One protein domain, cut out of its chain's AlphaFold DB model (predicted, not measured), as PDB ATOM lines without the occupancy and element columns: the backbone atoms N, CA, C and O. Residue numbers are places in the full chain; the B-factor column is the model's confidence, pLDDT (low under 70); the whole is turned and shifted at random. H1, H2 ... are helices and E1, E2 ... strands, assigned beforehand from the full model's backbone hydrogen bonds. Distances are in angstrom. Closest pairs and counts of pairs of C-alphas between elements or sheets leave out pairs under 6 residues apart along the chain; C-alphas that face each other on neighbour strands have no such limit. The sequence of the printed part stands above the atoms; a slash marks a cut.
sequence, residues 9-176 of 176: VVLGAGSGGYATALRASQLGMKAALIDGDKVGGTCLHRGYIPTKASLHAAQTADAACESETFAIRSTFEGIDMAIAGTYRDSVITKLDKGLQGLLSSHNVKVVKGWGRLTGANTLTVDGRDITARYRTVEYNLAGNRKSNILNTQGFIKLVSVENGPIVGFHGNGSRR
ATOM      1  N   VAL A   9      -8.125  32.646  34.990       80.31
ATOM      2  CA  VAL A   9      -8.188  33.826  35.849       80.31
ATOM      3  C   VAL A   9      -6.854  34.552  35.740       80.31
ATOM      4  O   VAL A   9      -5.800  33.993  36.041       80.31
ATOM      5  N   VAL A  10      -6.893  35.804  35.296       80.38
ATOM      6  CA  VAL A  10      -5.717  36.653  35.120       80.38
ATOM      7  C   VAL A  10      -5.705  37.698  36.225       80.38
ATOM      8  O   VAL A  10      -6.612  38.520  36.312       80.38
ATOM      9  N   LEU A  11      -4.678  37.674  37.071       78.19
ATOM     10  CA  LEU A  11      -4.485  38.666  38.125       78.19
ATOM     11  C   LEU A  11      -3.563  39.778  37.641       78.19
ATOM     12  O   LEU A  11      -2.375  39.534  37.502       78.19
ATOM     13  N   GLY A  12      -4.117  40.968  37.450       80.94
ATOM     14  CA  GLY A  12      -3.503  42.180  36.924       80.94
ATOM     15  C   GLY A  12      -4.039  42.498  35.525       80.94
ATOM     16  O   GLY A  12      -3.912  41.692  34.608       80.94
ATOM     17  N   ALA A  13      -4.590  43.694  35.337       89.75
ATOM     18  CA  ALA A  13      -5.209  44.201  34.113       89.75
ATOM     19  C   ALA A  13      -4.327  45.198  33.346       89.75
ATOM     20  O   ALA A  13      -4.829  46.010  32.568       89.75
ATOM     21  N   GLY A  14      -3.005  45.131  33.521       86.00
ATOM     22  CA  GLY A  14      -2.039  45.796  32.642       86.00
ATOM     23  C   GLY A  14      -1.997  45.192  31.230       86.00
ATOM     24  O   GLY A  14      -2.750  44.272  30.915       86.00
ATOM     25  N   SER A  15      -1.073  45.672  30.391       83.94
ATOM     26  CA  SER A  15      -0.947  45.273  28.975       83.94
ATOM     27  C   SER A  15      -0.934  43.763  28.737       83.94
ATOM     28  O   SER A  15      -1.716  43.267  27.933       83.94
ATOM     29  N   GLY A  16      -0.101  43.017  29.465       77.31
ATOM     30  CA  GLY A  16      -0.062  41.555  29.344       77.31
ATOM     31  C   GLY A  16      -1.324  40.867  29.876       77.31
ATOM     32  O   GLY A  16      -1.756  39.848  29.343       77.31
ATOM     33  N   GLY A  17      -1.949  41.449  30.900       82.81
ATOM     34  CA  GLY A  17      -3.124  40.890  31.553       82.81
ATOM     35  C   GLY A  17      -4.372  40.923  30.684       82.81
ATOM     36  O   GLY A  17      -4.933  39.873  30.365       82.81
ATOM     37  N   TYR A  18      -4.781  42.119  30.245       87.94
ATOM     38  CA  TYR A  18      -5.961  42.235  29.388       87.94
ATOM     39  C   TYR A  18      -5.743  41.550  28.031       87.94
ATOM     40  O   TYR A  18      -6.686  40.979  27.493       87.94
ATOM     41  N   ALA A  19      -4.513  41.539  27.495       85.06
ATOM     42  CA  ALA A  19      -4.206  40.829  26.254       85.06
ATOM     43  C   ALA A  19      -4.385  39.312  26.411       85.06
ATOM     44  O   ALA A  19      -4.989  38.674  25.551       85.06
ATOM     45  N   THR A  20      -3.929  38.745  27.534       79.62
ATOM     46  CA  THR A  20      -4.130  37.324  27.852       79.62
ATOM     47  C   THR A  20      -5.613  36.991  27.986       79.62
ATOM     48  O   THR A  20      -6.080  36.024  27.390       79.62
ATOM     49  N   ALA A  21      -6.375  37.808  28.718       83.88
ATOM     50  CA  ALA A  21      -7.800  37.565  28.923       83.88
ATOM     51  C   ALA A  21      -8.610  37.664  27.616       83.88
ATOM     52  O   ALA A  21      -9.447  36.804  27.343       83.88
ATOM     53  N   LEU A  22      -8.318  38.661  26.771       84.38
ATOM     54  CA  LEU A  22      -8.914  38.786  25.437       84.38
ATOM     55  C   LEU A  22      -8.577  37.582  24.561       84.38
ATOM     56  O   LEU A  22      -9.467  37.016  23.926       84.38
ATOM     57  N   ARG A  23      -7.306  37.163  24.541       82.06
ATOM     58  CA  ARG A  23      -6.885  36.021  23.730       82.06
ATOM     59  C   ARG A  23      -7.554  34.727  24.183       82.06
ATOM     60  O   ARG A  23      -7.986  33.954  23.337       82.06
ATOM     61  N   ALA A  24      -7.673  34.510  25.489       78.69
ATOM     62  CA  ALA A  24      -8.367  33.349  26.029       78.69
ATOM     63  C   ALA A  24      -9.845  33.327  25.611       78.69
ATOM     64  O   ALA A  24     -10.326  32.308  25.121       78.69
ATOM     65  N   SER A  25     -10.538  34.466  25.699       86.69
ATOM     66  CA  SER A  25     -11.919  34.584  25.214       86.69
ATOM     67  C   SER A  25     -12.052  34.268  23.719       86.69
ATOM     68  O   SER A  25     -12.926  33.502  23.320       86.69
ATOM     69  N   GLN A  26     -11.146  34.782  22.880       83.88
ATOM     70  CA  GLN A  26     -11.127  34.476  21.443       83.88
ATOM     71  C   GLN A  26     -10.910  32.986  21.139       83.88
ATOM     72  O   GLN A  26     -11.277  32.525  20.063       83.88
ATOM     73  N   LEU A  27     -10.302  32.243  22.065       81.88
ATOM     74  CA  LEU A  27     -10.122  30.793  21.986       81.88
ATOM     75  C   LEU A  27     -11.306  30.012  22.586       81.88
ATOM     76  O   LEU A  27     -11.223  28.796  22.722       81.88
ATOM     77  N   GLY A  28     -12.398  30.692  22.948       84.75
ATOM     78  CA  GLY A  28     -13.604  30.087  23.516       84.75
ATOM     79  C   GLY A  28     -13.539  29.822  25.023       84.75
ATOM     80  O   GLY A  28     -14.432  29.173  25.558       84.75
ATOM     81  N   MET A  29     -12.506  30.310  25.718       83.25
ATOM     82  CA  MET A  29     -12.350  30.117  27.161       83.25
ATOM     83  C   MET A  29     -13.118  31.178  27.953       83.25
ATOM     84  O   MET A  29     -13.077  32.370  27.636       83.25
ATOM     85  N   LYS A  30     -13.743  30.776  29.060       87.88
ATOM     86  CA  LYS A  30     -14.343  31.703  30.019       87.88
ATOM     87  C   LYS A  30     -13.246  32.352  30.868       87.88
ATOM     88  O   LYS A  30     -12.667  31.709  31.746       87.88
ATOM     89  N   ALA A  31     -12.966  33.630  30.610       85.44
ATOM     90  CA  ALA A  31     -11.878  34.375  31.243       85.44
ATOM     91  C   ALA A  31     -12.365  35.381  32.300       85.44
ATOM     92  O   ALA A  31     -13.274  36.177  32.043       85.44
ATOM     93  N   ALA A  32     -11.697  35.399  33.455       88.19
ATOM     94  CA  ALA A  32     -11.773  36.484  34.431       88.19
ATOM     95  C   ALA A  32     -10.477  37.307  34.430       88.19
ATOM     96  O   ALA A  32      -9.379  36.753  34.378       88.19
ATOM     97  N   LEU A  33     -10.605  38.627  34.529       88.06
ATOM     98  CA  LEU A  33      -9.505  39.579  34.650       88.06
ATOM     99  C   LEU A  33      -9.675  40.374  35.945       88.06
ATOM    100  O   LEU A  33     -10.684  41.049  36.125       88.06
ATOM    101  N   ILE A  34      -8.699  40.295  36.841       83.56
ATOM    102  CA  ILE A  34      -8.774  40.860  38.189       83.56
ATOM    103  C   ILE A  34      -7.785  42.012  38.308       83.56
ATOM    104  O   ILE A  34      -6.612  41.817  38.013       83.56
ATOM    105  N   ASP A  35      -8.205  43.185  38.775       86.00
ATOM    106  CA  ASP A  35      -7.282  44.266  39.151       86.00
ATOM    107  C   ASP A  35      -7.907  45.171  40.219       86.00
ATOM    108  O   ASP A  35      -9.122  45.373  40.239       86.00
ATOM    109  N   GLY A  36      -7.088  45.708  41.121       85.06
ATOM    110  CA  GLY A  36      -7.538  46.654  42.143       85.06
ATOM    111  C   GLY A  36      -7.713  48.080  41.610       85.06
ATOM    112  O   GLY A  36      -8.469  48.866  42.187       85.06
ATOM    113  N   ASP A  37      -7.046  48.410  40.504       90.12
ATOM    114  CA  ASP A  37      -7.088  49.707  39.831       90.12
ATOM    115  C   ASP A  37      -7.751  49.591  38.439       90.12
ATOM    116  O   ASP A  37      -8.453  48.627  38.119       90.12
ATOM    117  N   LYS A  38      -7.600  50.621  37.605       92.38
ATOM    118  CA  LYS A  38      -8.140  50.667  36.248       92.38
ATOM    119  C   LYS A  38      -7.452  49.666  35.314       92.38
ATOM    120  O   LYS A  38      -6.225  49.562  35.248       92.38
ATOM    121  N   VAL A  39      -8.267  49.033  34.475       91.88
ATOM    122  CA  VAL A  39      -7.812  48.232  33.333       91.88
ATOM    123  C   VAL A  39      -6.942  49.087  32.401       91.88
ATOM    124  O   VAL A  39      -7.197  50.270  32.198       91.88
ATOM    125  N   GLY A  40      -5.892  48.492  31.841       89.44
ATOM    126  CA  GLY A  40      -4.873  49.164  31.032       89.44
ATOM    127  C   GLY A  40      -3.574  49.389  31.808       89.44
ATOM    128  O   GLY A  40      -2.504  49.518  31.203       89.44
ATOM    129  N   GLY A  41      -3.654  49.362  33.143       89.81
ATOM    130  CA  GLY A  41      -2.522  49.474  34.055       89.81
ATOM    131  C   GLY A  41      -1.673  50.723  33.818       89.81
ATOM    132  O   GLY A  41      -2.113  51.727  33.250       89.81
ATOM    133  N   THR A  42      -0.407  50.656  34.232       89.69
ATOM    134  CA  THR A  42       0.508  51.804  34.177       89.69
ATOM    135  C   THR A  42       0.696  52.342  32.765       89.69
ATOM    136  O   THR A  42       0.716  53.552  32.584       89.69
ATOM    137  N   CYS A  43       0.814  51.470  31.757       86.50
ATOM    138  CA  CYS A  43       1.070  51.881  30.375       86.50
ATOM    139  C   CYS A  43       0.024  52.885  29.873       86.50
ATOM    140  O   CYS A  43       0.393  53.934  29.339       86.50
ATOM    141  N   LEU A  44      -1.257  52.571  30.092       92.50
ATOM    142  CA  LEU A  44      -2.378  53.362  29.600       92.50
ATOM    143  C   LEU A  44      -2.598  54.631  30.424       92.50
ATOM    144  O   LEU A  44      -2.783  55.702  29.859       92.50
ATOM    145  N   HIS A  45      -2.546  54.519  31.752       95.31
ATOM    146  CA  HIS A  45      -2.971  55.611  32.632       95.31
ATOM    147  C   HIS A  45      -1.839  56.545  33.057       95.31
ATOM    148  O   HIS A  45      -2.086  57.713  33.336       95.31
ATOM    149  N   ARG A  46      -0.606  56.038  33.177       91.56
ATOM    150  CA  ARG A  46       0.492  56.740  33.877       91.56
ATOM    151  C   ARG A  46       1.876  56.492  33.262       91.56
ATOM    152  O   ARG A  46       2.888  56.644  33.939       91.56
ATOM    153  N   GLY A  47       1.935  56.036  32.014       91.31
ATOM    154  CA  GLY A  47       3.157  55.520  31.402       91.31
ATOM    155  C   GLY A  47       3.314  55.944  29.950       91.31
ATOM    156  O   GLY A  47       3.358  57.133  29.630       91.31
ATOM    157  N   TYR A  48       3.434  54.965  29.057       90.25
ATOM    158  CA  TYR A  48       3.751  55.221  27.656       90.25
ATOM    159  C   TYR A  48       2.684  56.046  26.936       90.25
ATOM    160  O   TYR A  48       3.055  56.929  26.173       90.25
ATOM    161  N   ILE A  49       1.393  55.808  27.184       95.56
ATOM    162  CA  ILE A  49       0.308  56.543  26.515       95.56
ATOM    163  C   ILE A  49       0.347  58.048  26.827       95.56
ATOM    164  O   ILE A  49       0.465  58.820  25.872       95.56
ATOM    165  N   PRO A  50       0.332  58.503  28.101       95.44
ATOM    166  CA  PRO A  50       0.464  59.929  28.397       95.44
ATOM    167  C   PRO A  50       1.760  60.522  27.842       95.44
ATOM    168  O   PRO A  50       1.740  61.600  27.256       95.44
ATOM    169  N   THR A  51       2.876  59.792  27.960       96.56
ATOM    170  CA  THR A  51       4.178  60.247  27.449       96.56
ATOM    171  C   THR A  51       4.148  60.446  25.933       96.56
ATOM    172  O   THR A  51       4.645  61.448  25.429       96.56
ATOM    173  N   LYS A  52       3.549  59.513  25.183       96.88
ATOM    174  CA  LYS A  52       3.462  59.588  23.720       96.88
ATOM    175  C   LYS A  52       2.493  60.665  23.244       96.88
ATOM    176  O   LYS A  52       2.792  61.305  22.243       96.88
ATOM    177  N   ALA A  53       1.402  60.917  23.967       97.12
ATOM    178  CA  ALA A  53       0.525  62.046  23.664       97.12
ATOM    179  C   ALA A  53       1.265  63.385  23.829       97.12
ATOM    180  O   ALA A  53       1.225  64.226  22.935       97.12
ATOM    181  N   SER A  54       2.019  63.559  24.917       96.19
ATOM    182  CA  SER A  54       2.834  64.765  25.112       96.19
ATOM    183  C   SER A  54       3.948  64.903  24.069       96.19
ATOM    184  O   SER A  54       4.153  65.993  23.546       96.19
ATOM    185  N   LEU A  55       4.630  63.808  23.714       97.25
ATOM    186  CA  LEU A  55       5.638  63.822  22.649       97.25
ATOM    187  C   LEU A  55       5.041  64.208  21.292       97.25
ATOM    188  O   LEU A  55       5.683  64.932  20.544       97.25
ATOM    189  N   HIS A  56       3.823  63.770  20.978       97.25
ATOM    190  CA  HIS A  56       3.165  64.152  19.731       97.25
ATOM    191  C   HIS A  56       2.844  65.654  19.671       97.25
ATOM    192  O   HIS A  56       3.019  66.283  18.629       97.25
ATOM    193  N   ALA A  57       2.429  66.245  20.796       95.56
ATOM    194  CA  ALA A  57       2.244  67.691  20.889       95.56
ATOM    195  C   ALA A  57       3.571  68.443  20.667       95.56
ATOM    196  O   ALA A  57       3.604  69.398  19.896       95.56
ATOM    197  N   ALA A  58       4.671  67.968  21.264       95.94
ATOM    198  CA  ALA A  58       6.003  68.535  21.043       95.94
ATOM    199  C   ALA A  58       6.454  68.417  19.576       95.94
ATOM    200  O   ALA A  58       6.855  69.407  18.982       95.94
ATOM    201  N   GLN A  59       6.274  67.251  18.949       96.69
ATOM    202  CA  GLN A  59       6.593  67.049  17.528       96.69
ATOM    203  C   GLN A  59       5.786  67.966  16.601       96.69
ATOM    204  O   GLN A  59       6.264  68.352  15.539       96.69
ATOM    205  N   THR A  60       4.557  68.309  16.989       95.62
ATOM    206  CA  THR A  60       3.717  69.246  16.233       95.62
ATOM    207  C   THR A  60       4.243  70.678  16.358       95.62
ATOM    208  O   THR A  60       4.220  71.418  15.378       95.62
ATOM    209  N   ALA A  61       4.748  71.061  17.535       96.06
ATOM    210  CA  ALA A  61       5.429  72.339  17.732       96.06
ATOM    211  C   ALA A  61       6.731  72.414  16.917       96.06
ATOM    212  O   ALA A  61       6.935  73.394  16.206       96.06
ATOM    213  N   ASP A  62       7.553  71.361  16.944       96.19
ATOM    214  CA  ASP A  62       8.781  71.280  16.141       96.19
ATOM    215  C   ASP A  62       8.466  71.424  14.643       96.19
ATOM    216  O   ASP A  62       9.052  72.258  13.954       96.19
ATOM    217  N   ALA A  63       7.456  70.700  14.147       95.69
ATOM    218  CA  ALA A  63       7.021  70.792  12.755       95.69
ATOM    219  C   ALA A  63       6.511  72.193  12.371       95.69
ATOM    220  O   ALA A  63       6.710  72.622  11.234       95.69
ATOM    221  N   ALA A  64       5.862  72.912  13.295       95.75
ATOM    222  CA  ALA A  64       5.455  74.294  13.066       95.75
ATOM    223  C   ALA A  64       6.675  75.220  12.952       95.75
ATOM    224  O   ALA A  64       6.731  76.026  12.028       95.75
ATOM    225  N   CYS A  65       7.666  75.070  13.834       95.69
ATOM    226  CA  CYS A  65       8.909  75.846  13.801       95.69
ATOM    227  C   CYS A  65       9.741  75.588  12.535       95.69
ATOM    228  O   CYS A  65      10.370  76.504  12.011       95.69
ATOM    229  N   GLU A  66       9.741  74.357  12.029       96.56
ATOM    230  CA  GLU A  66      10.554  73.938  10.879       96.56
ATOM    231  C   GLU A  66       9.820  74.056   9.527       96.56
ATOM    232  O   GLU A  66      10.363  73.689   8.479       96.56
ATOM    233  N   SER A  67       8.593  74.590   9.514       97.25
ATOM    234  CA  SER A  67       7.687  74.521   8.359       97.25
ATOM    235  C   SER A  67       8.172  75.279   7.115       97.25
ATOM    236  O   SER A  67       7.764  74.952   5.998       97.25
ATOM    237  N   GLU A  68       9.059  76.268   7.269       97.44
ATOM    238  CA  GLU A  68       9.572  77.068   6.147       97.44
ATOM    239  C   GLU A  68      10.417  76.235   5.170       97.44
ATOM    240  O   GLU A  68      10.428  76.519   3.972       97.44
ATOM    241  N   THR A  69      11.025  75.137   5.638       96.88
ATOM    242  CA  THR A  69      11.715  74.159   4.771       96.88
ATOM    243  C   THR A  69      10.786  73.532   3.726       96.88
ATOM    244  O   THR A  69      11.239  73.085   2.674       96.88
ATOM    245  N   PHE A  70       9.476  73.573   3.977       96.69
ATOM    246  CA  PHE A  70       8.418  73.129   3.074       96.69
ATOM    247  C   PHE A  70       7.680  74.301   2.405       96.69
ATOM    248  O   PHE A  70       6.560  74.130   1.927       96.69
ATOM    249  N   ALA A  71       8.281  75.497   2.379       97.44
ATOM    250  CA  ALA A  71       7.689  76.745   1.886       97.44
ATOM    251  C   ALA A  71       6.402  77.186   2.623       97.44
ATOM    252  O   ALA A  71       5.641  78.009   2.108       97.44
ATOM    253  N   ILE A  72       6.166  76.681   3.842       97.62
ATOM    254  CA  ILE A  72       5.038  77.074   4.695       97.62
ATOM    255  C   ILE A  72       5.535  78.077   5.733       97.62
ATOM    256  O   ILE A  72       6.319  77.737   6.619       97.62
ATOM    257  N   ARG A  73       5.046  79.315   5.659       96.06
ATOM    258  CA  ARG A  73       5.303  80.329   6.687       96.06
ATOM    259  C   ARG A  73       4.302  80.171   7.823       96.06
ATOM    260  O   ARG A  73       3.096  80.212   7.590       96.06
ATOM    261  N   SER A  74       4.808  80.016   9.037       94.94
ATOM    262  CA  SER A  74       4.020  79.896  10.259       94.94
ATOM    263  C   SER A  74       4.545  80.883  11.309       94.94
ATOM    264  O   SER A  74       5.640  81.434  11.185       94.94
ATOM    265  N   THR A  75       3.756  81.136  12.348       94.56
ATOM    266  CA  THR A  75       4.214  81.839  13.549       94.56
ATOM    267  C   THR A  75       3.906  80.949  14.740       94.56
ATOM    268  O   THR A  75       2.776  80.487  14.887       94.56
ATOM    269  N   PHE A  76       4.919  80.672  15.560       94.88
ATOM    270  CA  PHE A  76       4.790  79.827  16.740       94.88
ATOM    271  C   PHE A  76       4.886  80.681  18.005       94.88
ATOM    272  O   PHE A  76       5.945  81.214  18.328       94.88
ATOM    273  N   GLU A  77       3.767  80.819  18.712       94.69
ATOM    274  CA  GLU A  77       3.656  81.666  19.910       94.69
ATOM    275  C   GLU A  77       3.940  80.905  21.219       94.69
ATOM    276  O   GLU A  77       4.001  81.505  22.290       94.69
ATOM    277  N   GLY A  78       4.154  79.587  21.140       94.50
ATOM    278  CA  GLY A  78       4.481  78.726  22.275       94.50
ATOM    279  C   GLY A  78       3.485  77.586  22.496       94.50
ATOM    280  O   GLY A  78       2.607  77.321  21.676       94.50
ATOM    281  N   ILE A  79       3.646  76.883  23.622       95.50
ATOM    282  CA  ILE A  79       2.788  75.762  24.027       95.50
ATOM    283  C   ILE A  79       1.978  76.161  25.260       95.50
ATOM    284  O   ILE A  79       2.543  76.429  26.321       95.50
ATOM    285  N   ASP A  80       0.652  76.103  25.149       96.50
ATOM    286  CA  ASP A  80      -0.230  76.125  26.314       96.50
ATOM    287  C   ASP A  80      -0.227  74.743  26.987       96.50
ATOM    288  O   ASP A  80      -0.777  73.757  26.481       96.50
ATOM    289  N   MET A  81       0.406  74.666  28.157       96.06
ATOM    290  CA  MET A  81       0.553  73.415  28.898       96.06
ATOM    291  C   MET A  81      -0.767  72.889  29.482       96.06
ATOM    292  O   MET A  81      -0.893  71.678  29.687       96.06
ATOM    293  N   ALA A  82      -1.760  73.749  29.727       97.00
ATOM    294  CA  ALA A  82      -3.077  73.326  30.195       97.00
ATOM    295  C   ALA A  82      -3.868  72.656  29.060       97.00
ATOM    296  O   ALA A  82      -4.450  71.579  29.247       97.00
ATOM    297  N   ILE A  83      -3.814  73.227  27.854       96.88
ATOM    298  CA  ILE A  83      -4.407  72.622  26.654       96.88
ATOM    299  C   ILE A  83      -3.679  71.318  26.299       96.88
ATOM    300  O   ILE A  83      -4.331  70.300  26.052       96.88
ATOM    301  N   ALA A  84      -2.343  71.289  26.359       96.00
ATOM    302  CA  ALA A  84      -1.562  70.071  26.130       96.00
ATOM    303  C   ALA A  84      -1.904  68.955  27.138       96.00
ATOM    304  O   ALA A  84      -2.012  67.781  26.769       96.00
ATOM    305  N   GLY A  85      -2.126  69.314  28.409       97.19
ATOM    306  CA  GLY A  85      -2.622  68.394  29.434       97.19
ATOM    307  C   GLY A  85      -4.006  67.837  29.098       97.19
ATOM    308  O   GLY A  85      -4.213  66.626  29.154       97.19
ATOM    309  N   THR A  86      -4.920  68.700  28.653       98.12
ATOM    310  CA  THR A  86      -6.273  68.304  28.230       98.12
ATOM    311  C   THR A  86      -6.237  67.353  27.029       98.12
ATOM    312  O   THR A  86      -6.938  66.338  27.019       98.12
ATOM    313  N   TYR A  87      -5.377  67.617  26.039       97.94
ATOM    314  CA  TYR A  87      -5.159  66.719  24.902       97.94
ATOM    315  C   TYR A  87      -4.690  65.335  25.365       97.94
ATOM    316  O   TYR A  87      -5.313  64.326  25.019       97.94
ATOM    317  N   ARG A  88      -3.651  65.274  26.208       97.94
ATOM    318  CA  ARG A  88      -3.147  64.022  26.791       97.94
ATOM    319  C   ARG A  88      -4.258  63.240  27.497       97.94
ATOM    320  O   ARG A  88      -4.430  62.049  27.237       97.94
ATOM    321  N   ASP A  89      -5.029  63.901  28.354       98.06
ATOM    322  CA  ASP A  89      -6.071  63.251  29.157       98.06
ATOM    323  C   ASP A  89      -7.246  62.765  28.290       98.06
ATOM    324  O   ASP A  89      -7.842  61.716  28.565       98.06
ATOM    325  N   SER A  90      -7.529  63.458  27.180       98.31
ATOM    326  CA  SER A  90      -8.512  63.012  26.187       98.31
ATOM    327  C   SER A  90      -8.091  61.708  25.492       98.31
ATOM    328  O   SER A  90      -8.918  60.807  25.323       98.31
ATOM    329  N   VAL A  91      -6.800  61.555  25.165       98.31
ATOM    330  CA  VAL A  91      -6.243  60.329  24.568       98.31
ATOM    331  C   VAL A  91      -6.356  59.161  25.548       98.31
ATOM    332  O   VAL A  91      -6.835  58.090  25.166       98.31
ATOM    333  N   ILE A  92      -5.990  59.375  26.817       98.19
ATOM    334  CA  ILE A  92      -6.123  58.363  27.880       98.19
ATOM    335  C   ILE A  92      -7.586  57.934  28.017       98.19
ATOM    336  O   ILE A  92      -7.885  56.743  27.972       98.19
ATOM    337  N   THR A  93      -8.508  58.895  28.116       98.25
ATOM    338  CA  THR A  93      -9.946  58.631  28.284       98.25
ATOM    339  C   THR A  93     -10.521  57.829  27.119       98.25
ATOM    340  O   THR A  93     -11.306  56.901  27.327       98.25
ATOM    341  N   LYS A  94     -10.136  58.164  25.883       98.12
ATOM    342  CA  LYS A  94     -10.583  57.448  24.683       98.12
ATOM    343  C   LYS A  94     -10.108  55.995  24.690       98.12
ATOM    344  O   LYS A  94     -10.904  55.097  24.417       98.12
ATOM    345  N   LEU A  95      -8.835  55.763  25.009       97.12
ATOM    346  CA  LEU A  95      -8.254  54.420  25.030       97.12
ATOM    347  C   LEU A  95      -8.782  53.571  26.192       97.12
ATOM    348  O   LEU A  95      -9.050  52.393  25.984       97.12
ATOM    349  N   ASP A  96      -8.994  54.160  27.371       97.12
ATOM    350  CA  ASP A  96      -9.615  53.487  28.522       97.12
ATOM    351  C   ASP A  96     -11.024  52.984  28.168       97.12
ATOM    352  O   ASP A  96     -11.315  51.790  28.263       97.12
ATOM    353  N   LYS A  97     -11.880  53.870  27.637       97.75
ATOM    354  CA  LYS A  97     -13.231  53.501  27.182       97.75
ATOM    355  C   LYS A  97     -13.201  52.425  26.095       97.75
ATOM    356  O   LYS A  97     -13.980  51.476  26.156       97.75
ATOM    357  N   GLY A  98     -12.299  52.555  25.120       97.06
ATOM    358  CA  GLY A  98     -12.134  51.568  24.053       97.06
ATOM    359  C   GLY A  98     -11.738  50.190  24.584       97.06
ATOM    360  O   GLY A  98     -12.310  49.183  24.171       97.06
ATOM    361  N   LEU A  99     -10.815  50.138  25.546       96.25
ATOM    362  CA  LEU A  99     -10.369  48.894  26.167       96.25
ATOM    363  C   LEU A  99     -11.480  48.225  26.988       96.25
ATOM    364  O   LEU A  99     -11.664  47.012  26.891       96.25
ATOM    365  N   GLN A 100     -12.248  48.999  27.757       96.62
ATOM    366  CA  GLN A 100     -13.402  48.474  28.494       96.62
ATOM    367  C   GLN A 100     -14.469  47.910  27.545       96.62
ATOM    368  O   GLN A 100     -14.968  46.806  27.768       96.62
ATOM    369  N   GLY A 101     -14.765  48.624  26.453       96.88
ATOM    370  CA  GLY A 101     -15.675  48.152  25.410       96.88
ATOM    371  C   GLY A 101     -15.201  46.846  24.770       96.88
ATOM    372  O   GLY A 101     -15.989  45.914  24.632       96.88
ATOM    373  N   LEU A 102     -13.904  46.744  24.461       94.50
ATOM    374  CA  LEU A 102     -13.300  45.547  23.875       94.50
ATOM    375  C   LEU A 102     -13.367  44.335  24.815       94.50
ATOM    376  O   LEU A 102     -13.692  43.230  24.390       94.50
ATOM    377  N   LEU A 103     -13.091  44.518  26.108       95.88
ATOM    378  CA  LEU A 103     -13.225  43.436  27.089       95.88
ATOM    379  C   LEU A 103     -14.673  42.958  27.210       95.88
ATOM    380  O   LEU A 103     -14.919  41.751  27.243       95.88
ATOM    381  N   SER A 104     -15.623  43.896  27.218       95.62
ATOM    382  CA  SER A 104     -17.049  43.580  27.265       95.62
ATOM    383  C   SER A 104     -17.513  42.832  26.014       95.62
ATOM    384  O   SER A 104     -18.233  41.847  26.144       95.62
ATOM    385  N   SER A 105     -17.097  43.250  24.812       95.88
ATOM    386  CA  SER A 105     -17.485  42.580  23.558       95.88
ATOM    387  C   SER A 105     -16.921  41.164  23.448       95.88
ATOM    388  O   SER A 105     -17.469  40.331  22.734       95.88
ATOM    389  N   HIS A 106     -15.836  40.885  24.169       93.38
ATOM    390  CA  HIS A 106     -15.236  39.563  24.300       93.38
ATOM    391  C   HIS A 106     -15.693  38.820  25.566       93.38
ATOM    392  O   HIS A 106     -15.064  37.839  25.945       93.38
ATOM    393  N   ASN A 107     -16.763  39.233  26.250       94.81
ATOM    394  CA  ASN A 107     -17.280  38.539  27.441       94.81
ATOM    395  C   ASN A 107     -16.218  38.274  28.534       94.81
ATOM    396  O   ASN A 107     -16.339  37.325  29.311       94.81
ATOM    397  N   VAL A 108     -15.161  39.093  28.605       92.38
ATOM    398  CA  VAL A 108     -14.145  38.972  29.652       92.38
ATOM    399  C   VAL A 108     -14.721  39.557  30.933       92.38
ATOM    400  O   VAL A 108     -15.051  40.744  30.999       92.38
ATOM    401  N   LYS A 109     -14.823  38.741  31.985       94.56
ATOM    402  CA  LYS A 109     -15.323  39.215  33.273       94.56
ATOM    403  C   LYS A 109     -14.239  40.011  33.988       94.56
ATOM    404  O   LYS A 109     -13.297  39.434  34.521       94.56
ATOM    405  N   VAL A 110     -14.395  41.331  34.055       94.31
ATOM    406  CA  VAL A 110     -13.541  42.171  34.902       94.31
ATOM    407  C   VAL A 110     -14.042  42.114  36.345       94.31
ATOM    408  O   VAL A 110     -15.219  42.363  36.617       94.31
ATOM    409  N   VAL A 111     -13.148  41.772  37.269       90.50
ATOM    410  CA  VAL A 111     -13.389  41.758  38.712       90.50
ATOM    411  C   VAL A 111     -12.487  42.809  39.337       90.50
ATOM    412  O   VAL A 111     -11.264  42.729  39.249       90.50
ATOM    413  N   LYS A 112     -13.093  43.811  39.966       92.12
ATOM    414  CA  LYS A 112     -12.335  44.824  40.689       92.12
ATOM    415  C   LYS A 112     -11.975  44.292  42.071       92.12
ATOM    416  O   LYS A 112     -12.875  43.871  42.789       92.12
ATOM    417  N   GLY A 113     -10.695  44.328  42.421       82.06
ATOM    418  CA  GLY A 113     -10.206  43.933  43.739       82.06
ATOM    419  C   GLY A 113      -8.768  43.429  43.719       82.06
ATOM    420  O   GLY A 113      -8.197  43.143  42.662       82.06
ATOM    421  N   TRP A 114      -8.168  43.314  44.901       75.00
ATOM    422  CA  TRP A 114      -6.796  42.834  45.039       75.00
ATOM    423  C   TRP A 114      -6.794  41.327  45.264       75.00
ATOM    424  O   TRP A 114      -7.231  40.823  46.296       75.00
ATOM    425  N   GLY A 115      -6.312  40.596  44.263       66.81
ATOM    426  CA  GLY A 115      -6.251  39.143  44.311       66.81
ATOM    427  C   GLY A 115      -4.964  38.604  44.931       66.81
ATOM    428  O   GLY A 115      -3.880  39.147  44.720       66.81
ATOM    429  N   ARG A 116      -5.072  37.472  45.629       67.19
ATOM    430  CA  ARG A 116      -3.941  36.674  46.116       67.19
ATOM    431  C   ARG A 116      -4.153  35.206  45.777       67.19
ATOM    432  O   ARG A 116      -5.245  34.682  45.966       67.19
ATOM    433  N   LEU A 117      -3.105  34.528  45.314       64.25
ATOM    434  CA  LEU A 117      -3.136  33.077  45.140       64.25
ATOM    435  C   LEU A 117      -3.140  32.407  46.524       64.25
ATOM    436  O   LEU A 117      -2.226  32.630  47.315       64.25
ATOM    437  N   THR A 118      -4.176  31.629  46.826       69.94
ATOM    438  CA  THR A 118      -4.385  30.984  48.139       69.94
ATOM    439  C   THR A 118      -4.405  29.461  48.064       69.94
ATOM    440  O   THR A 118      -4.328  28.795  49.092       69.94
ATOM    441  N   GLY A 119      -4.423  28.900  46.857       65.38
ATOM    442  CA  GLY A 119      -4.251  27.475  46.598       65.38
ATOM    443  C   GLY A 119      -3.712  27.242  45.191       65.38
ATOM    444  O   GLY A 119      -3.545  28.188  44.424       65.38
ATOM    445  N   ALA A 120      -3.469  25.980  44.825       66.62
ATOM    446  CA  ALA A 120      -2.933  25.627  43.504       66.62
ATOM    447  C   ALA A 120      -3.782  26.185  42.345       66.62
ATOM    448  O   ALA A 120      -3.240  26.624  41.331       66.62
ATOM    449  N   ASN A 121      -5.104  26.223  42.547       67.38
ATOM    450  CA  ASN A 121      -6.104  26.602  41.551       67.38
ATOM    451  C   ASN A 121      -7.090  27.665  42.084       67.38
ATOM    452  O   ASN A 121      -8.154  27.864  41.496       67.38
ATOM    453  N   THR A 122      -6.764  28.324  43.203       68.44
ATOM    454  CA  THR A 122      -7.674  29.241  43.910       68.44
ATOM    455  C   THR A 122      -7.022  30.594  44.136       68.44
ATOM    456  O   THR A 122      -5.894  30.689  44.631       68.44
ATOM    457  N   LEU A 123      -7.760  31.643  43.793       67.75
ATOM    458  CA  LEU A 123      -7.377  33.027  43.980       67.75
ATOM    459  C   LEU A 123      -8.449  33.748  44.798       67.75
ATOM    460  O   LEU A 123      -9.607  33.794  44.400       67.75
ATOM    461  N   THR A 124      -8.056  34.324  45.930       69.31
ATOM    462  CA  THR A 124      -8.949  35.094  46.802       69.31
ATOM    463  C   THR A 124      -8.861  36.573  46.444       69.31
ATOM    464  O   THR A 124      -7.768  37.141  46.471       69.31
ATOM    465  N   VAL A 125      -9.991  37.204  46.132       73.69
ATOM    466  CA  VAL A 125     -10.128  38.646  45.881       73.69
ATOM    467  C   VAL A 125     -11.040  39.222  46.947       73.69
ATOM    468  O   VAL A 125     -12.198  38.823  47.024       73.69
ATOM    469  N   ASP A 126     -10.526  40.122  47.784       78.31
ATOM    470  CA  ASP A 126     -11.302  40.792  48.839       78.31
ATOM    471  C   ASP A 126     -12.155  39.819  49.695       78.31
ATOM    472  O   ASP A 126     -13.293  40.101  50.061       78.31
ATOM    473  N   GLY A 127     -11.609  38.633  49.993       73.94
ATOM    474  CA  GLY A 127     -12.269  37.589  50.792       73.94
ATOM    475  C   GLY A 127     -13.169  36.619  50.015       73.94
ATOM    476  O   GLY A 127     -13.697  35.686  50.614       73.94
ATOM    477  N   ARG A 128     -13.323  36.788  48.696       80.25
ATOM    478  CA  ARG A 128     -14.044  35.856  47.821       80.25
ATOM    479  C   ARG A 128     -13.081  34.969  47.043       80.25
ATOM    480  O   ARG A 128     -12.213  35.474  46.335       80.25
ATOM    481  N   ASP A 129     -13.304  33.662  47.091       80.31
ATOM    482  CA  ASP A 129     -12.533  32.704  46.305       80.31
ATOM    483  C   ASP A 129     -13.044  32.599  44.864       80.31
ATOM    484  O   ASP A 129     -14.244  32.504  44.602       80.31
ATOM    485  N   ILE A 130     -12.096  32.611  43.931       74.75
ATOM    486  CA  ILE A 130     -12.289  32.415  42.498       74.75
ATOM    487  C   ILE A 130     -11.391  31.251  42.075       74.75
ATOM    488  O   ILE A 130     -10.183  31.267  42.320       74.75
ATOM    489  N   THR A 131     -11.975  30.233  41.445       74.81
ATOM    490  CA  THR A 131     -11.272  29.006  41.041       74.81
ATOM    491  C   THR A 131     -11.117  28.908  39.525       74.81
ATOM    492  O   THR A 131     -11.983  29.356  38.770       74.81
ATOM    493  N   ALA A 132     -10.003  28.320  39.076       69.94
ATOM    494  CA  ALA A 132      -9.682  28.128  37.659       69.94
ATOM    495  C   ALA A 132      -9.183  26.703  37.365       69.94
ATOM    496  O   ALA A 132      -8.664  26.023  38.251       69.94
ATOM    497  N   ARG A 133      -9.305  26.252  36.108       68.25
ATOM    498  CA  ARG A 133      -8.834  24.918  35.677       68.25
ATOM    499  C   ARG A 133      -7.313  24.803  35.526       68.25
ATOM    500  O   ARG A 133      -6.807  23.687  35.532       68.25
ATOM    501  N   TYR A 134      -6.586  25.911  35.376       64.44
ATOM    502  CA  TYR A 134      -5.192  25.886  34.914       64.44
ATOM    503  C   TYR A 134      -4.128  26.144  35.981       64.44
ATOM    504  O   TYR A 134      -4.341  26.862  36.960       64.44
ATOM    505  N   ARG A 135      -2.941  25.567  35.734       57.88
ATOM    506  CA  ARG A 135      -1.759  25.666  36.593       57.88
ATOM    507  C   ARG A 135      -1.021  26.970  36.333       57.88
ATOM    508  O   ARG A 135      -0.877  27.427  35.200       57.88
ATOM    509  N   THR A 136      -0.511  27.527  37.419       57.34
ATOM    510  CA  THR A 136       0.160  28.815  37.435       57.34
ATOM    511  C   THR A 136       1.597  28.635  37.922       57.34
ATOM    512  O   THR A 136       1.798  28.119  39.019       57.34
ATOM    513  N   VAL A 137       2.597  29.045  37.137       54.78
ATOM    514  CA  VAL A 137       4.014  29.047  37.555       54.78
ATOM    515  C   VAL A 137       4.463  30.483  37.763       54.78
ATOM    516  O   VAL A 137       4.368  31.293  36.843       54.78
ATOM    517  N   GLU A 138       4.938  30.799  38.965       58.34
ATOM    518  CA  GLU A 138       5.425  32.128  39.331       58.34
ATOM    519  C   GLU A 138       6.956  32.170  39.298       58.34
ATOM    520  O   GLU A 138       7.632  31.332  39.891       58.34
ATOM    521  N   TYR A 139       7.501  33.161  38.602       51.50
ATOM    522  CA  TYR A 139       8.922  33.455  38.532       51.50
ATOM    523  C   TYR A 139       9.170  34.851  39.095       51.50
ATOM    524  O   TYR A 139       8.721  35.847  38.525       51.50
ATOM    525  N   ASN A 140       9.885  34.936  40.214       59.16
ATOM    526  CA  ASN A 140      10.215  36.208  40.842       59.16
ATOM    527  C   ASN A 140      11.248  36.972  39.993       59.16
ATOM    528  O   ASN A 140      12.303  36.440  39.655       59.16
ATOM    529  N   LEU A 141      10.944  38.223  39.649       58.84
ATOM    530  CA  LEU A 141      11.852  39.124  38.934       58.84
ATOM    531  C   LEU A 141      12.710  39.983  39.875       58.84
ATOM    532  O   LEU A 141      13.620  40.675  39.410       58.84
ATOM    533  N   ALA A 142      12.436  39.962  41.181       54.28
ATOM    534  CA  ALA A 142      13.291  40.569  42.192       54.28
ATOM    535  C   ALA A 142      14.609  39.785  42.315       54.28
ATOM    536  O   ALA A 142      14.624  38.557  42.274       54.28
ATOM    537  N   GLY A 143      15.723  40.510  42.464       53.72
ATOM    538  CA  GLY A 143      17.055  39.922  42.660       53.72
ATOM    539  C   GLY A 143      18.059  40.175  41.534       53.72
ATOM    540  O   GLY A 143      19.243  39.894  41.709       53.72
ATOM    541  N   ASN A 144      17.647  40.760  40.404       54.16
ATOM    542  CA  ASN A 144      18.607  41.231  39.401       54.16
ATOM    543  C   ASN A 144      19.132  42.643  39.740       54.16
ATOM    544  O   ASN A 144      18.455  43.449  40.382       54.16
ATOM    545  N   ARG A 145      20.350  42.960  39.273       48.16
ATOM    546  CA  ARG A 145      21.063  44.215  39.590       48.16
ATOM    547  C   ARG A 145      20.234  45.463  39.254       48.16
ATOM    548  O   ARG A 145      20.256  46.429  40.007       48.16
ATOM    549  N   LYS A 146      19.465  45.424  38.161       49.28
ATOM    550  CA  LYS A 146      18.619  46.537  37.706       49.28
ATOM    551  C   LYS A 146      17.399  46.733  38.614       49.28
ATOM    552  O   LYS A 146      17.068  47.871  38.935       49.28
ATOM    553  N   SER A 147      16.783  45.646  39.075       50.19
ATOM    554  CA  SER A 147      15.662  45.676  40.021       50.19
ATOM    555  C   SER A 147      16.058  46.203  41.401       50.19
ATOM    556  O   SER A 147      15.277  46.937  41.999       50.19
ATOM    557  N   ASN A 148      17.279  45.912  41.865       65.75
ATOM    558  CA  ASN A 148      17.802  46.460  43.122       65.75
ATOM    559  C   ASN A 148      18.118  47.961  43.018       65.75
ATOM    560  O   ASN A 148      17.781  48.714  43.922       65.75
ATOM    561  N   ILE A 149      18.718  48.409  41.907       68.50
ATOM    562  CA  ILE A 149      19.032  49.833  41.678       68.50
ATOM    563  C   ILE A 149      17.759  50.686  41.627       68.50
ATOM    564  O   ILE A 149      17.732  51.792  42.151       68.50
ATOM    565  N   LEU A 150      16.710  50.174  40.982       60.62
ATOM    566  CA  LEU A 150      15.457  50.903  40.770       60.62
ATOM    567  C   LEU A 150      14.404  50.630  41.854       60.62
ATOM    568  O   LEU A 150      13.272  51.083  41.717       60.62
ATOM    569  N   ASN A 151      14.754  49.857  42.888       68.38
ATOM    570  CA  ASN A 151      13.859  49.436  43.969       68.38
ATOM    571  C   ASN A 151      12.523  48.840  43.469       68.38
ATOM    572  O   ASN A 151      11.451  49.038  44.046       68.38
ATOM    573  N   THR A 152      12.582  48.114  42.349       51.69
ATOM    574  CA  THR A 152      11.407  47.526  41.696       51.69
ATOM    575  C   THR A 152      11.279  46.054  42.043       51.69
ATOM    576  O   THR A 152      12.258  45.312  41.947       51.69
ATOM    577  N   GLN A 153      10.064  45.609  42.346       65.62
ATOM    578  CA  GLN A 153       9.741  44.197  42.540       65.62
ATOM    579  C   GLN A 153       8.761  43.731  41.469       65.62
ATOM    580  O   GLN A 153       8.030  44.535  40.898       65.62
ATOM    581  N   GLY A 154       8.716  42.434  41.194       62.94
ATOM    582  CA  GLY A 154       7.740  41.889  40.263       62.94
ATOM    583  C   GLY A 154       7.856  40.388  40.108       62.94
ATOM    584  O   GLY A 154       8.809  39.781  40.586       62.94
ATOM    585  N   PHE A 155       6.900  39.797  39.411       61.84
ATOM    586  CA  PHE A 155       6.904  38.387  39.060       61.84
ATOM    587  C   PHE A 155       6.331  38.185  37.656       61.84
ATOM    588  O   PHE A 155       5.496  38.963  37.191       61.84
ATOM    589  N   ILE A 156       6.781  37.130  36.981       56.03
ATOM    590  CA  ILE A 156       6.170  36.596  35.764       56.03
ATOM    591  C   ILE A 156       5.369  35.370  36.155       56.03
ATOM    592  O   ILE A 156       5.845  34.500  36.872       56.03
ATOM    593  N   LYS A 157       4.150  35.298  35.656       62.03
ATOM    594  CA  LYS A 157       3.215  34.222  35.886       62.03
ATOM    595  C   LYS A 157       2.901  33.567  34.551       62.03
ATOM    596  O   LYS A 157       2.308  34.198  33.682       62.03
ATOM    597  N   LEU A 158       3.330  32.327  34.369       55.75
ATOM    598  CA  LEU A 158       2.983  31.523  33.202       55.75
ATOM    599  C   LEU A 158       1.718  30.727  33.511       55.75
ATOM    600  O   LEU A 158       1.613  30.112  34.574       55.75
ATOM    601  N   VAL A 159       0.769  30.755  32.582       63.81
ATOM    602  CA  VAL A 159      -0.469  29.980  32.639       63.81
ATOM    603  C   VAL A 159      -0.380  28.897  31.579       63.81
ATOM    604  O   VAL A 159      -0.190  29.200  30.399       63.81
ATOM    605  N   SER A 160      -0.512  27.639  31.984       55.38
ATOM    606  CA  SER A 160      -0.483  26.497  31.070       55.38
ATOM    607  C   SER A 160      -1.688  25.594  31.272       55.38
ATOM    608  O   SER A 160      -2.167  25.411  32.396       55.38
ATOM    609  N   VAL A 161      -2.120  24.962  30.181       56.19
ATOM    610  CA  VAL A 161      -2.945  23.753  30.272       56.19
ATOM    611  C   VAL A 161      -2.149  22.694  31.034       56.19
ATOM    612  O   VAL A 161      -0.935  22.583  30.848       56.19
ATOM    613  N   GLU A 162      -2.788  21.941  31.928       55.03
ATOM    614  CA  GLU A 162      -2.117  20.833  32.611       55.03
ATOM    615  C   GLU A 162      -1.629  19.815  31.567       55.03
ATOM    616  O   GLU A 162      -2.418  19.319  30.767       55.03
ATOM    617  N   ASN A 163      -0.312  19.574  31.522       48.19
ATOM    618  CA  ASN A 163       0.368  18.788  30.481       48.19
ATOM    619  C   ASN A 163       0.142  19.282  29.035       48.19
ATOM    620  O   ASN A 163       0.250  18.505  28.088       48.19
ATOM    621  N   GLY A 164      -0.160  20.570  28.850       49.59
ATOM    622  CA  GLY A 164      -0.420  21.169  27.542       49.59
ATOM    623  C   GLY A 164       0.335  22.484  27.311       49.59
ATOM    624  O   GLY A 164       1.271  22.811  28.046       49.59
ATOM    625  N   PRO A 165      -0.028  23.248  26.265       38.00
ATOM    626  CA  PRO A 165       0.698  24.455  25.890       38.00
ATOM    627  C   PRO A 165       0.551  25.572  26.931       38.00
ATOM    628  O   PRO A 165      -0.432  25.651  27.676       38.00
ATOM    629  N   ILE A 166       1.528  26.482  26.944       49.97
ATOM    630  CA  ILE A 166       1.407  27.770  27.632       49.97
ATOM    631  C   ILE A 166       0.328  28.578  26.906       49.97
ATOM    632  O   ILE A 166       0.436  28.836  25.709       49.97
ATOM    633  N   VAL A 167      -0.711  28.968  27.637       50.38
ATOM    634  CA  VAL A 167      -1.869  29.711  27.112       50.38
ATOM    635  C   VAL A 167      -1.840  31.187  27.491       50.38
ATOM    636  O   VAL A 167      -2.593  31.980  26.931       50.38
ATOM    637  N   GLY A 168      -0.960  31.580  28.413       52.38
ATOM    638  CA  GLY A 168      -0.827  32.971  28.814       52.38
ATOM    639  C   GLY A 168       0.441  33.256  29.600       52.38
ATOM    640  O   GLY A 168       1.008  32.380  30.254       52.38
ATOM    641  N   PHE A 169       0.864  34.514  29.557       53.38
ATOM    642  CA  PHE A 169       1.884  35.052  30.444       53.38
ATOM    643  C   PHE A 169       1.352  36.344  31.066       53.38
ATOM    644  O   PHE A 169       0.751  37.181  30.395       53.38
ATOM    645  N   HIS A 170       1.582  36.522  32.358       58.97
ATOM    646  CA  HIS A 170       1.222  37.727  33.080       58.97
ATOM    647  C   HIS A 170       2.420  38.203  33.900       58.97
ATOM    648  O   HIS A 170       2.868  37.509  34.801       58.97
ATOM    649  N   GLY A 171       2.951  39.383  33.591       50.38
ATOM    650  CA  GLY A 171       4.001  40.017  34.387       50.38
ATOM    651  C   GLY A 171       3.421  41.141  35.236       50.38
ATOM    652  O   GLY A 171       2.894  42.099  34.671       50.38
ATOM    653  N   ASN A 172       3.552  41.050  36.558       54.50
ATOM    654  CA  ASN A 172       3.226  42.147  37.465       54.50
ATOM    655  C   ASN A 172       4.524  42.741  38.015       54.50
ATOM    656  O   ASN A 172       5.408  42.010  38.457       54.50
ATOM    657  N   GLY A 173       4.651  44.065  37.972       47.97
ATOM    658  CA  GLY A 173       5.789  44.792  38.511       47.97
ATOM    659  C   GLY A 173       5.312  46.004  39.296       47.97
ATOM    660  O   GLY A 173       4.526  46.802  38.791       47.97
ATOM    661  N   SER A 174       5.820  46.163  40.511       49.44
ATOM    662  CA  SER A 174       5.673  47.376  41.304       49.44
ATOM    663  C   SER A 174       6.972  48.181  41.264       49.44
ATOM    664  O   SER A 174       8.079  47.634  41.300       49.44
ATOM    665  N   ARG A 175       6.835  49.503  41.166       45.97
ATOM    666  CA  ARG A 175       7.910  50.458  41.443       45.97
ATOM    667  C   ARG A 175       7.489  51.201  42.706       45.97
ATOM    668  O   ARG A 175       6.380  51.738  42.713       45.97
ATOM    669  N   ARG A 176       8.296  51.133  43.763       43.78
ATOM    670  CA  ARG A 176       8.145  52.016  44.923       43.78
ATOM    671  C   ARG A 176       8.927  53.294  44.685       43.78
ATOM    672  O   ARG A 176      10.003  53.192  44.058       43.78
TER     673      ARG A 176
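AT A GLANCE: This is residues 9 to 176 of the 176 residues of the protein "Pyr_redox_2 domain-containing protein" of Schaalia turicensis ACS-279-V-Col4 (UniProt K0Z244). Three small sheets make a head near helix H1, and from this head a long helical arm runs out through H2, H3 and H4 and folds back through H5. H1 packs on the sheet E1 E2 E3 and on E9 of the sheet E7 E8 E9, while the sheet E4 E5 E6 is partly face to face with E1 E2 E3. The 168 printed residues have six named helices and nine named strands, in the order E1 H1 E2 H2 H3 H4 H5 E3 E4 E5 E6 E7 H6 E8 E9; E1 E2 E3 is parallel, the other two sheets antiparallel. The class is mixed, helices and strands; the whole is loose, radius of gyration of the C-alphas 20.7 A, spans 66 by 42 by 31 A.

HOW THE PARTS SIT: Start at E1, residues 9 to 11, parallel to E2, residues 31 to 35, with N 10 and O 32 2.8 A apart; E2 is parallel to E3, residues 109 to 112, with N 33 and O 109 at 2.8 A. H1, residues 15 to 26, is over E1 and E2 at a height of 8.4 A over the sheet, two layers, a helix on one face; E1, H1, E2 is a strand-helix-strand unit, parallel neighbours with a helix between, its crossover right-handed. Another is E2, E3 and between them H2, residues 41 to 46, H3, 48 to 65, H4, 67 to 70, and H5, 81 to 105. H3 touches H5, C-alphas 53 and 88 closest at 5.2 A, at a steep tilt of 44 degrees, opposite ways. H2 touches H5, C-alphas 45 and 92 closest at 6.3 A. E4, residues 115 to 119, E5, 122 to 125, and E6, 128 to 131, are a meander of two antiparallel hairpins, with N 116 and O 124 at 2.8 A and N 123 and O 130 at 2.9 A; with E1 E2 E3 they form a sandwich, two sheets face to face, the facing parts 10.0 A centre to centre. E7, residues 135 to 140, is antiparallel to E8, 152 to 160, N 137 and O 158 at 2.9 A; E8 forms a hairpin with E9, 166 to 175, N 157 and O 170 at 2.7 A. H1 is over E9 too, C-alphas 16 and 170 closest at 5.5 A. H6, residues 145 to 149, is only just not on that sheet, with 4 pairs of C-alphas within 10 A. In H1, H2, H3, H5 and H6 every O i to N i+4 pair is within hydrogen-bond range; H4 is too short for one.

IN THESE COORDINATES: Find C-alpha 9 at (-8.188, 33.826, 35.849), where E1 begins. H5 runs 36.1 A from C-alpha 81 at (0.553, 73.415, 28.898); H3 spans 25.4 A, E8 26.4 A. E9, 27.3 A, ends at C-alpha 175, (7.910, 50.458, 41.443).

THE WHOLE: The farthest C-alphas, of Ala 71 and Gly 119, are 67.6 A apart. The printed part has no cut and no long link. Residues 115 to 124 and 132 to 176 have pLDDT under 70.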